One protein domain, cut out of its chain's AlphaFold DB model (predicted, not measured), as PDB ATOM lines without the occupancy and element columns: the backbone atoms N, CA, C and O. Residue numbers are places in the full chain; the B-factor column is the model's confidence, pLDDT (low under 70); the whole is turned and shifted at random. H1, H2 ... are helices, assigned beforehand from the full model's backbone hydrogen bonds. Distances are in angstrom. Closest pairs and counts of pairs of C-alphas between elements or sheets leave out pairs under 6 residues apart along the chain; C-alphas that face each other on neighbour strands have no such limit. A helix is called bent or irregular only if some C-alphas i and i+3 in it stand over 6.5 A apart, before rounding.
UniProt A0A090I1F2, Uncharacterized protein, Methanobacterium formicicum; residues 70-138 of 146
ATOM      1  N   PRO A  70     -22.028 201.734  -0.203       80.81
ATOM      2  CA  PRO A  70     -22.470 200.398   0.159       80.81
ATOM      3  C   PRO A  70     -23.889 200.142  -0.366       80.81
ATOM      4  O   PRO A  70     -24.688 201.079  -0.529       80.81
ATOM      5  N   LEU A  71     -24.206 198.878  -0.655       82.44
ATOM      6  CA  LEU A  71     -25.428 198.490  -1.377       82.44
ATOM      7  C   LEU A  71     -26.695 199.066  -0.729       82.44
ATOM      8  O   LEU A  71     -27.576 199.569  -1.426       82.44
ATOM      9  N   ASN A  72     -26.754 199.096   0.605       86.81
ATOM     10  CA  ASN A  72     -27.932 199.556   1.339       86.81
ATOM     11  C   ASN A  72     -27.886 201.044   1.739       86.81
ATOM     12  O   ASN A  72     -28.691 201.474   2.563       86.81
ATOM     13  N   HIS A  73     -27.013 201.876   1.148       84.62
ATOM     14  CA  HIS A  73     -26.866 203.294   1.536       84.62
ATOM     15  C   HIS A  73     -28.140 204.153   1.378       84.62
ATOM     16  O   HIS A  73     -28.245 205.198   2.015       84.62
ATOM     17  N   ARG A  74     -29.096 203.740   0.533       86.75
ATOM     18  CA  ARG A  74     -30.406 204.405   0.338       86.75
ATOM     19  C   ARG A  74     -31.585 203.631   0.912       86.75
ATOM     20  O   ARG A  74     -32.695 204.150   0.914       86.75
ATOM     21  N   ARG A  75     -31.372 202.390   1.349       90.50
ATOM     22  CA  ARG A  75     -32.455 201.553   1.860       90.50
ATOM     23  C   ARG A  75     -32.904 202.120   3.209       90.50
ATOM     24  O   ARG A  75     -32.061 202.443   4.050       90.50
ATOM     25  N   SER A  76     -34.207 202.240   3.434       94.12
ATOM     26  CA  SER A  76     -34.747 202.565   4.759       94.12
ATOM     27  C   SER A  76     -34.480 201.422   5.741       94.12
ATOM     28  O   SER A  76     -34.345 200.275   5.323       94.12
ATOM     29  N   TRP A  77     -34.368 201.734   7.029       92.81
ATOM     30  CA  TRP A  77     -34.307 200.721   8.086       92.81
ATOM     31  C   TRP A  77     -35.690 200.098   8.265       92.81
ATOM     32  O   TRP A  77     -36.655 200.840   8.467       92.81
ATOM     33  N   SER A  78     -35.793 198.775   8.145       91.06
ATOM     34  CA  SER A  78     -37.032 198.066   8.477       91.06
ATOM     35  C   SER A  78     -37.088 197.735   9.976       91.06
ATOM     36  O   SER A  78     -36.047 197.738  10.634       91.06
ATOM     37  N   PRO A  79     -38.276 197.447  10.536       88.00
ATOM     38  CA  PRO A  79     -38.391 196.977  11.918       88.00
ATOM     39  C   PRO A  79     -37.525 195.738  12.201       88.00
ATOM     40  O   PRO A  79     -36.894 195.651  13.246       88.00
ATOM     41  N   GLU A  80     -37.412 194.823  11.238       86.75
ATOM     42  CA  GLU A  80     -36.568 193.630  11.358       86.75
ATOM     43  C   GLU A  80     -35.075 193.985  11.392       86.75
ATOM     44  O   GLU A  80     -34.307 193.362  12.126       86.75
ATOM     45  N   ASP A  81     -34.652 194.995  10.619       90.75
ATOM     46  CA  ASP A  81     -33.277 195.492  10.682       90.75
ATOM     47  C   ASP A  81     -32.980 196.096  12.074       90.75
ATOM     48  O   ASP A  81     -31.876 195.927  12.593       90.75
ATOM     49  N   ASP A  82     -33.958 196.772  12.693       94.25
ATOM     50  CA  ASP A  82     -33.824 197.330  14.045       94.25
ATOM     51  C   ASP A  82     -33.694 196.231  15.109       94.25
ATOM     52  O   ASP A  82     -32.832 196.323  15.986       94.25
ATOM     53  N   ASP A  83     -34.504 195.174  15.023       89.06
ATOM     54  CA  ASP A  83     -34.435 194.025  15.935       89.06
ATOM     55  C   ASP A  83     -33.081 193.305  15.844       89.06
ATOM     56  O   ASP A  83     -32.484 192.928  16.861       89.06
ATOM     57  N   LEU A  84     -32.551 193.155  14.627       90.56
ATOM     58  CA  LEU A  84     -31.223 192.584  14.401       90.56
ATOM     59  C   LEU A  84     -30.111 193.487  14.948       90.56
ATOM     60  O   LEU A  84     -29.194 192.987  15.598       90.56
ATOM     61  N   LEU A  85     -30.199 194.805  14.736       92.81
ATOM     62  CA  LEU A  85     -29.240 195.767  15.289       92.81
ATOM     63  C   LEU A  85     -29.171 195.689  16.816       92.81
ATOM     64  O   LEU A  85     -28.076 195.668  17.376       92.81
ATOM     65  N   ARG A  86     -30.328 195.616  17.483       91.12
ATOM     66  CA  ARG A  86     -30.415 195.434  18.941       91.12
ATOM     67  C   ARG A  86     -29.744 194.141  19.368       91.12
ATOM     68  O   ARG A  86     -28.849 194.161  20.199       91.12
ATOM     69  N   THR A  87     -30.103 193.043  18.708       87.94
ATOM     70  CA  THR A  87     -29.554 191.718  19.005       87.94
ATOM     71  C   THR A  87     -28.031 191.689  18.876       87.94
ATOM     72  O   THR A  87     -27.349 191.142  19.738       87.94
ATOM     73  N   TYR A  88     -27.469 192.262  17.811       90.12
ATOM     74  CA  TYR A  88     -26.018 192.298  17.626       90.12
ATOM     75  C   TYR A  88     -25.328 193.215  18.629       90.12
ATOM     76  O   TYR A  88     -24.246 192.877  19.106       90.12
ATOM     77  N   LYS A  89     -25.954 194.338  18.991       90.38
ATOM     78  CA  LYS A  89     -25.426 195.235  20.017       90.38
ATOM     79  C   LYS A  89     -25.388 194.543  21.379       90.38
ATOM     80  O   LYS A  89     -24.359 194.590  22.044       90.38
ATOM     81  N   ASP A  90     -26.464 193.855  21.754       88.81
ATOM     82  CA  ASP A  90     -26.559 193.111  23.016       88.81
ATOM     83  C   ASP A  90     -25.543 191.959  23.076       88.81
ATOM     84  O   ASP A  90     -25.049 191.608  24.144       88.81
ATOM     85  N   ARG A  91     -25.180 191.400  21.916       87.81
ATOM     86  CA  ARG A  91     -24.114 190.394  21.769       87.81
ATOM     87  C   ARG A  91     -22.700 190.979  21.728       87.81
ATOM     88  O   ARG A  91     -21.751 190.215  21.602       87.81
ATOM     89  N   GLY A  92     -22.549 192.301  21.811       91.56
ATOM     90  CA  GLY A  92     -21.248 192.968  21.787       91.56
ATOM     91  C   GLY A  92     -20.543 192.942  20.429       91.56
ATOM     92  O   GLY A  92     -19.331 193.128  20.384       91.56
ATOM     93  N   ILE A  93     -21.275 192.713  19.332       91.56
ATOM     94  CA  ILE A  93     -20.713 192.779  17.977       91.56
ATOM     95  C   ILE A  93     -20.246 194.212  17.697       91.56
ATOM     96  O   ILE A  93     -20.913 195.184  18.072       91.56
ATOM     97  N   SER A  94     -19.096 194.351  17.043       92.75
ATOM     98  CA  SER A  94     -18.526 195.659  16.725       92.75
ATOM     99  C   SER A  94     -19.333 196.385  15.637       92.75
ATOM    100  O   SER A  94     -20.105 195.785  14.881       92.75
ATOM    101  N   LYS A  95     -19.192 197.712  15.546       92.62
ATOM    102  CA  LYS A  95     -19.936 198.505  14.546       92.62
ATOM    103  C   LYS A  95     -19.418 198.235  13.138       92.62
ATOM    104  O   LYS A  95     -20.190 198.316  12.185       92.62
ATOM    105  N   GLU A  96     -18.138 197.916  13.048       90.62
ATOM    106  CA  GLU A  96     -17.395 197.491  11.876       90.62
ATOM    107  C   GLU A  96     -18.017 196.202  11.319       90.62
ATOM    108  O   GLU A  96     -18.500 196.178  10.189       90.62
ATOM    109  N   GLU A  97     -18.162 195.170  12.153       86.62
ATOM    110  CA  GLU A  97     -18.800 193.908  11.755       86.62
ATOM    111  C   GLU A  97     -20.280 194.099  11.387       86.62
ATOM    112  O   GLU A  97     -20.765 193.566  10.386       86.62
ATOM    113  N   MET A  98     -21.025 194.912  12.144       92.56
ATOM    114  CA  MET A  98     -22.406 195.251  11.779       92.56
ATOM    115  C   MET A  98     -22.478 195.959  10.420       92.56
ATOM    116  O   MET A  98     -23.393 195.696   9.637       92.56
ATOM    117  N   ALA A  99     -21.540 196.856  10.118       91.75
ATOM    118  CA  ALA A  99     -21.494 197.573   8.848       91.75
ATOM    119  C   ALA A  99     -21.361 196.598   7.667       91.75
ATOM    120  O   ALA A  99     -22.085 196.735   6.674       91.75
ATOM    121  N   GLU A 100     -20.540 195.558   7.814       85.88
ATOM    122  CA  GLU A 100     -20.396 194.483   6.828       85.88
ATOM    123  C   GLU A 100     -21.668 193.634   6.688       85.88
ATOM    124  O   GLU A 100     -22.120 193.352   5.567       85.88
ATOM    125  N   ILE A 101     -22.293 193.262   7.811       89.62
ATOM    126  CA  ILE A 101     -23.513 192.442   7.828       89.62
ATOM    127  C   ILE A 101     -24.670 193.180   7.144       89.62
ATOM    128  O   ILE A 101     -25.317 192.638   6.242       89.62
ATOM    129  N   PHE A 102     -24.903 194.438   7.522       89.94
ATOM    130  CA  PHE A 102     -25.977 195.263   6.964       89.94
ATOM    131  C   PHE A 102     -25.625 195.880   5.612       89.94
ATOM    132  O   PHE A 102     -26.502 196.466   4.965       89.94
ATOM    133  N   ASN A 103     -24.373 195.754   5.169       90.75
ATOM    134  CA  ASN A 103     -23.842 196.393   3.971       90.75
ATOM    135  C   ASN A 103     -24.170 197.895   3.950       90.75
ATOM    136  O   ASN A 103     -24.858 198.418   3.061       90.75
ATOM    137  N   ARG A 104     -23.743 198.568   5.018       92.94
ATOM    138  CA  ARG A 104     -23.878 200.007   5.275       92.94
ATOM    139  C   ARG A 104     -22.561 200.525   5.850       92.94
ATOM    140  O   ARG A 104     -21.649 199.757   6.095       92.94
ATOM    141  N   THR A 105     -22.445 201.832   6.061       92.00
ATOM    142  CA  THR A 105     -21.281 202.399   6.758       92.00
ATOM    143  C   THR A 105     -21.439 202.273   8.273       92.00
ATOM    144  O   THR A 105     -22.559 202.368   8.778       92.00
ATOM    145  N   GLU A 106     -20.333 202.181   9.015       93.62
ATOM    146  CA  GLU A 106     -20.332 202.230  10.491       93.62
ATOM    147  C   GLU A 106     -21.091 203.445  11.031       93.62
ATOM    148  O   GLU A 106     -21.864 203.351  11.979       93.62
ATOM    149  N   ARG A 107     -20.947 204.601  10.371       93.12
ATOM    150  CA  ARG A 107     -21.684 205.818  10.730       93.12
ATOM    151  C   ARG A 107     -23.201 205.626  10.649       93.12
ATOM    152  O   ARG A 107     -23.926 206.205  11.458       93.12
ATOM    153  N   ALA A 108     -23.696 204.866   9.672       94.38
ATOM    154  CA  ALA A 108     -25.122 204.569   9.556       94.38
ATOM    155  C   ALA A 108     -25.591 203.634  10.680       94.38
ATOM    156  O   ALA A 108     -26.674 203.868  11.218       94.38
ATOM    157  N   ILE A 109     -24.771 202.645  11.061       96.12
ATOM    158  CA  ILE A 109     -25.007 201.773  12.224       96.12
ATOM    159  C   ILE A 109     -25.083 202.611  13.505       96.12
ATOM    160  O   ILE A 109     -26.102 202.612  14.190       96.12
ATOM    161  N   ASP A 110     -24.045 203.401  13.781       95.19
ATOM    162  CA  ASP A 110     -23.922 204.254  14.967       95.19
ATOM    163  C   ASP A 110     -25.102 205.228  15.107       95.19
ATOM    164  O   ASP A 110     -25.712 205.356  16.169       95.19
ATOM    165  N   THR A 111     -25.473 205.882  14.004       95.50
ATOM    166  CA  THR A 111     -26.613 206.808  13.977       95.50
ATOM    167  C   THR A 111     -27.924 206.079  14.267       95.50
ATOM    168  O   THR A 111     -28.773 206.613  14.984       95.50
ATOM    169  N   ARG A 112     -28.106 204.868  13.724       95.81
ATOM    170  CA  ARG A 112     -29.338 204.106  13.932       95.81
ATOM    171  C   ARG A 112     -29.449 203.579  15.357       95.81
ATOM    172  O   ARG A 112     -30.521 203.703  15.934       95.81
ATOM    173  N   ILE A 113     -28.359 203.080  15.938       94.19
ATOM    174  CA  ILE A 113     -28.333 202.626  17.335       94.19
ATOM    175  C   ILE A 113     -28.741 203.761  18.278       94.19
ATOM    176  O   ILE A 113     -29.669 203.576  19.060       94.19
ATOM    177  N   ARG A 114     -28.151 204.957  18.138       93.06
ATOM    178  CA  ARG A 114     -28.539 206.124  18.956       93.06
ATOM    179  C   ARG A 114     -30.014 206.490  18.804       93.06
ATOM    180  O   ARG A 114     -30.671 206.867  19.767       93.06
ATOM    181  N   TYR A 115     -30.543 206.405  17.581       93.00
ATOM    182  CA  TYR A 115     -31.962 206.649  17.334       93.00
ATOM    183  C   TYR A 115     -32.851 205.646  18.082       93.00
ATOM    184  O   TYR A 115     -33.863 206.047  18.653       93.00
ATOM    185  N   LEU A 116     -32.478 204.363  18.087       90.19
ATOM    186  CA  LEU A 116     -33.215 203.316  18.795       90.19
ATOM    187  C   LEU A 116     -33.152 203.518  20.311       90.19
ATOM    188  O   LEU A 116     -34.203 203.559  20.938       90.19
ATOM    189  N   GLU A 117     -31.967 203.778  20.869       88.38
ATOM    190  CA  GLU A 117     -31.784 204.053  22.303       88.38
ATOM    191  C   GLU A 117     -32.669 205.207  22.791       88.38
ATOM    192  O   GLU A 117     -33.370 205.074  23.793       88.38
ATOM    193  N   ASN A 118     -32.705 206.313  22.042       86.50
ATOM    194  CA  ASN A 118     -33.544 207.467  22.373       86.50
ATOM    195  C   ASN A 118     -35.047 207.161  22.279       86.50
ATOM    196  O   ASN A 118     -35.862 207.798  22.950       86.50
ATOM    197  N   LYS A 119     -35.437 206.215  21.419       79.25
ATOM    198  CA  LYS A 119     -36.830 205.793  21.269       79.25
ATOM    199  C   LYS A 119     -37.252 204.861  22.410       79.25
ATOM    200  O   LYS A 119     -38.377 204.971  22.884       79.25
ATOM    201  N   ASP A 120     -36.361 204.003  22.896       68.00
ATOM    202  CA  ASP A 120     -36.670 203.036  23.962       68.00
ATOM    203  C   ASP A 120     -36.744 203.653  25.352       68.00
ATOM    204  O   ASP A 120     -37.395 203.110  26.240       68.00
ATOM    205  N   THR A 121     -36.139 204.825  25.543       60.09
ATOM    206  CA  THR A 121     -36.345 205.639  26.746       60.09
ATOM    207  C   THR A 121     -37.772 206.194  26.873       60.09
ATOM    208  O   THR A 121     -38.079 206.845  27.870       60.09
ATOM    209  N   THR A 122     -38.670 205.918  25.913       50.16
ATOM    210  CA  THR A 122     -40.118 206.151  26.050       50.16
ATOM    211  C   THR A 122     -40.859 204.831  26.351       50.16
ATOM    212  O   THR A 122     -40.593 203.838  25.673       50.16
ATOM    213  N   PRO A 123     -41.778 204.747  27.342       44.91
ATOM    214  CA  PRO A 123     -42.175 203.474  27.979       44.91
ATOM    215  C   PRO A 123     -43.097 202.527  27.174       44.91
ATOM    216  O   PRO A 123     -43.939 201.857  27.765       44.91
ATOM    217  N   SER A 124     -43.001 202.447  25.842       51.78
ATOM    218  CA  SER A 124     -43.997 201.738  25.016       51.78
ATOM    219  C   SER A 124     -43.432 200.718  24.017       51.78
ATOM    220  O   SER A 124     -43.899 200.666  22.877       51.78
ATOM    221  N   HIS A 125     -42.437 199.897  24.376       45.84
ATOM    222  CA  HIS A 125     -41.971 198.858  23.439       45.84
ATOM    223  C   HIS A 125     -41.390 197.583  24.082       45.84
ATOM    224  O   HIS A 125     -40.326 197.110  23.698       45.84
ATOM    225  N   TRP A 126     -42.107 196.995  25.045       48.53
ATOM    226  CA  TRP A 126     -41.707 195.745  25.721       48.53
ATOM    227  C   TRP A 126     -42.341 194.451  25.159       48.53
ATOM    228  O   TRP A 126     -42.179 193.398  25.763       48.53
ATOM    229  N   LEU A 127     -43.061 194.474  24.023       47.44
ATOM    230  CA  LEU A 127     -43.882 193.315  23.596       47.44
ATOM    231  C   LEU A 127     -43.693 192.777  22.164       47.44
ATOM    232  O   LEU A 127     -44.507 191.972  21.725       47.44
ATOM    233  N   HIS A 128     -42.640 193.132  21.426       50.62
ATOM    234  CA  HIS A 128     -42.418 192.590  20.065       50.62
ATOM    235  C   HIS A 128     -41.187 191.675  19.932       50.62
ATOM    236  O   HIS A 128     -40.682 191.427  18.840       50.62
ATOM    237  N   GLN A 129     -40.720 191.109  21.042       52.34
ATOM    238  CA  GLN A 129     -39.611 190.161  21.068       52.34
ATOM    239  C   GLN A 129     -40.168 188.737  20.874       52.34
ATOM    240  O   GLN A 129     -40.900 188.280  21.743       52.34
ATOM    241  N   LEU A 130     -39.877 188.076  19.733       45.75
ATOM    242  CA  LEU A 130     -39.686 186.604  19.557       45.75
ATOM    243  C   LEU A 130     -40.104 185.967  18.201       45.75
ATOM    244  O   LEU A 130     -40.027 184.747  18.090       45.75
ATOM    245  N   LYS A 131     -40.479 186.689  17.129       45.09
ATOM    246  CA  LYS A 131     -40.918 186.016  15.866       45.09
ATOM    247  C   LYS A 131     -39.998 186.103  14.634       45.09
ATOM    248  O   LYS A 131     -40.232 185.370  13.679       45.09
ATOM    249  N   GLY A 132     -38.935 186.913  14.628       49.25
ATOM    250  CA  GLY A 132     -38.122 187.161  13.416       49.25
ATOM    251  C   GLY A 132     -36.820 186.356  13.259       49.25
ATOM    252  O   GLY A 132     -36.095 186.548  12.286       49.25
ATOM    253  N   PHE A 133     -36.486 185.479  14.210       51.38
ATOM    254  CA  PHE A 133     -35.098 185.062  14.464       51.38
ATOM    255  C   PHE A 133     -34.427 184.184  13.382       51.38
ATOM    256  O   PHE A 133     -33.204 184.194  13.283       51.38
ATOM    257  N   PHE A 134     -35.159 183.458  12.528       43.62
ATOM    258  CA  PHE A 134     -34.533 182.408  11.700       43.62
ATOM    259  C   PHE A 134     -34.309 182.728  10.212       43.62
ATOM    260  O   PHE A 134     -33.542 182.021   9.562       43.62
ATOM    261  N   ASN A 135     -34.877 183.802   9.654       44.06
ATOM    262  CA  ASN A 135     -34.814 184.014   8.196       44.06
ATOM    263  C   ASN A 135     -33.575 184.784   7.696       44.06
ATOM    264  O   ASN A 135     -33.264 184.732   6.507       44.06
ATOM    265  N   HIS A 136     -32.839 185.486   8.568       48.19
ATOM    266  CA  HIS A 136     -31.682 186.288   8.138       48.19
ATOM    267  C   HIS A 136     -30.348 185.520   8.174       48.19
ATOM    268  O   HIS A 136     -29.495 185.741   7.318       48.19
ATOM    269  N   ILE A 137     -30.184 184.570   9.104       52.22
ATOM    270  CA  ILE A 137     -28.934 183.800   9.258       52.22
ATOM    271  C   ILE A 137     -28.730 182.811   8.093       52.22
ATOM    272  O   ILE A 137     -27.603 182.596   7.649       52.22
ATOM    273  N   PHE A 138     -29.805 182.269   7.514       45.78
ATOM    274  CA  PHE A 138     -29.697 181.226   6.488       45.78
ATOM    275  C   PHE A 138     -29.418 181.727   5.060       45.78
ATOM    276  O   PHE A 138     -29.008 180.933   4.217       45.78
TER     277      PHE A 138
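What this domain is: This is residues 70 to 138 of the 146 residues of an uncharacterized protein of Methanobacterium formicicum (UniProt A0A090I1F2). The longest helix, H3, has two shorter helices set crosswise on one side of it: H1 crosses the middle of H3, and H2 lies crosswise at the end where H3 begins, with H1 and H2 roughly side by side and running opposite ways. From the other end of H3 a long tail, residues 121 to 138, swings out and arches back past the side of H1 that is away from H3; residues 118 to 127 stick out free, while residues 70 to 78 run as a loop before H1. The printed part has 69 residues with three named helices in the order H1, H2, H3 and no named strand, and its class is all helix, with 35 residues in the helices. The whole is compact, with a radius of gyration of the C-alphas of 12.1 A, and the C-alphas span 34 by 28 by 24 A.

Where its parts are: The printed part begins at Pro 70, with its C-alpha at (-22.470, 200.398, 0.159). H1, residues 79 to 90, starts with C-alpha 79 at (-38.391, 196.977, 11.918) and measures 16.7 A from first to last C-alpha. H2, residues 95 to 102, measures 10.2 A. H3, residues 106 to 120, measures 21.2 A and ends with C-alpha 120 at (-36.670, 203.036, 23.962). No helix is bent.

How they stand to each other: H1 and H2 are close but not clearly touching; their closest C-alphas, those of Tyr 88 and Met 98, are 7.5 A apart. They run opposite ways at a shallow tilt of 32 degrees. H1 touches H3 with residues 82 to 86 alone, and the closest C-alphas, those of Leu 85 and Ile 113, are 7.2 A apart. The lines of H1 and H3 are about perpendicular, at 84 degrees. H3 touches H2 with residues 106 to 110 alone; the closest C-alphas, those of Ala 99 and Glu 106, are 5.1 A apart. H2 and H3 are about perpendicular, at 88 degrees. In H1, H2 and H3 every O i to N i+4 pair is within hydrogen-bond range.

The domain as a whole: The two C-alphas farthest apart, those of Pro 70 and Pro 123, are 34.2 A apart, and those of Pro 70 and Phe 138 are 21.4 A apart. Residues 118 to 127, of which 118 to 120 belong to H3, stand free; the body without them spans 28 by 22 by 18 A. The printed part has no cut. The links from H1 to H2 and from H2 to H3 are tight, with 4 and 3 residues. Residues 121 to 138 hold no named element, and their C-alphas lie 12 to 19 A from the mean of the C-alphas. The mean pLDDT of the printed part is 79.2, and residues 120 to 138 of the model are under 70.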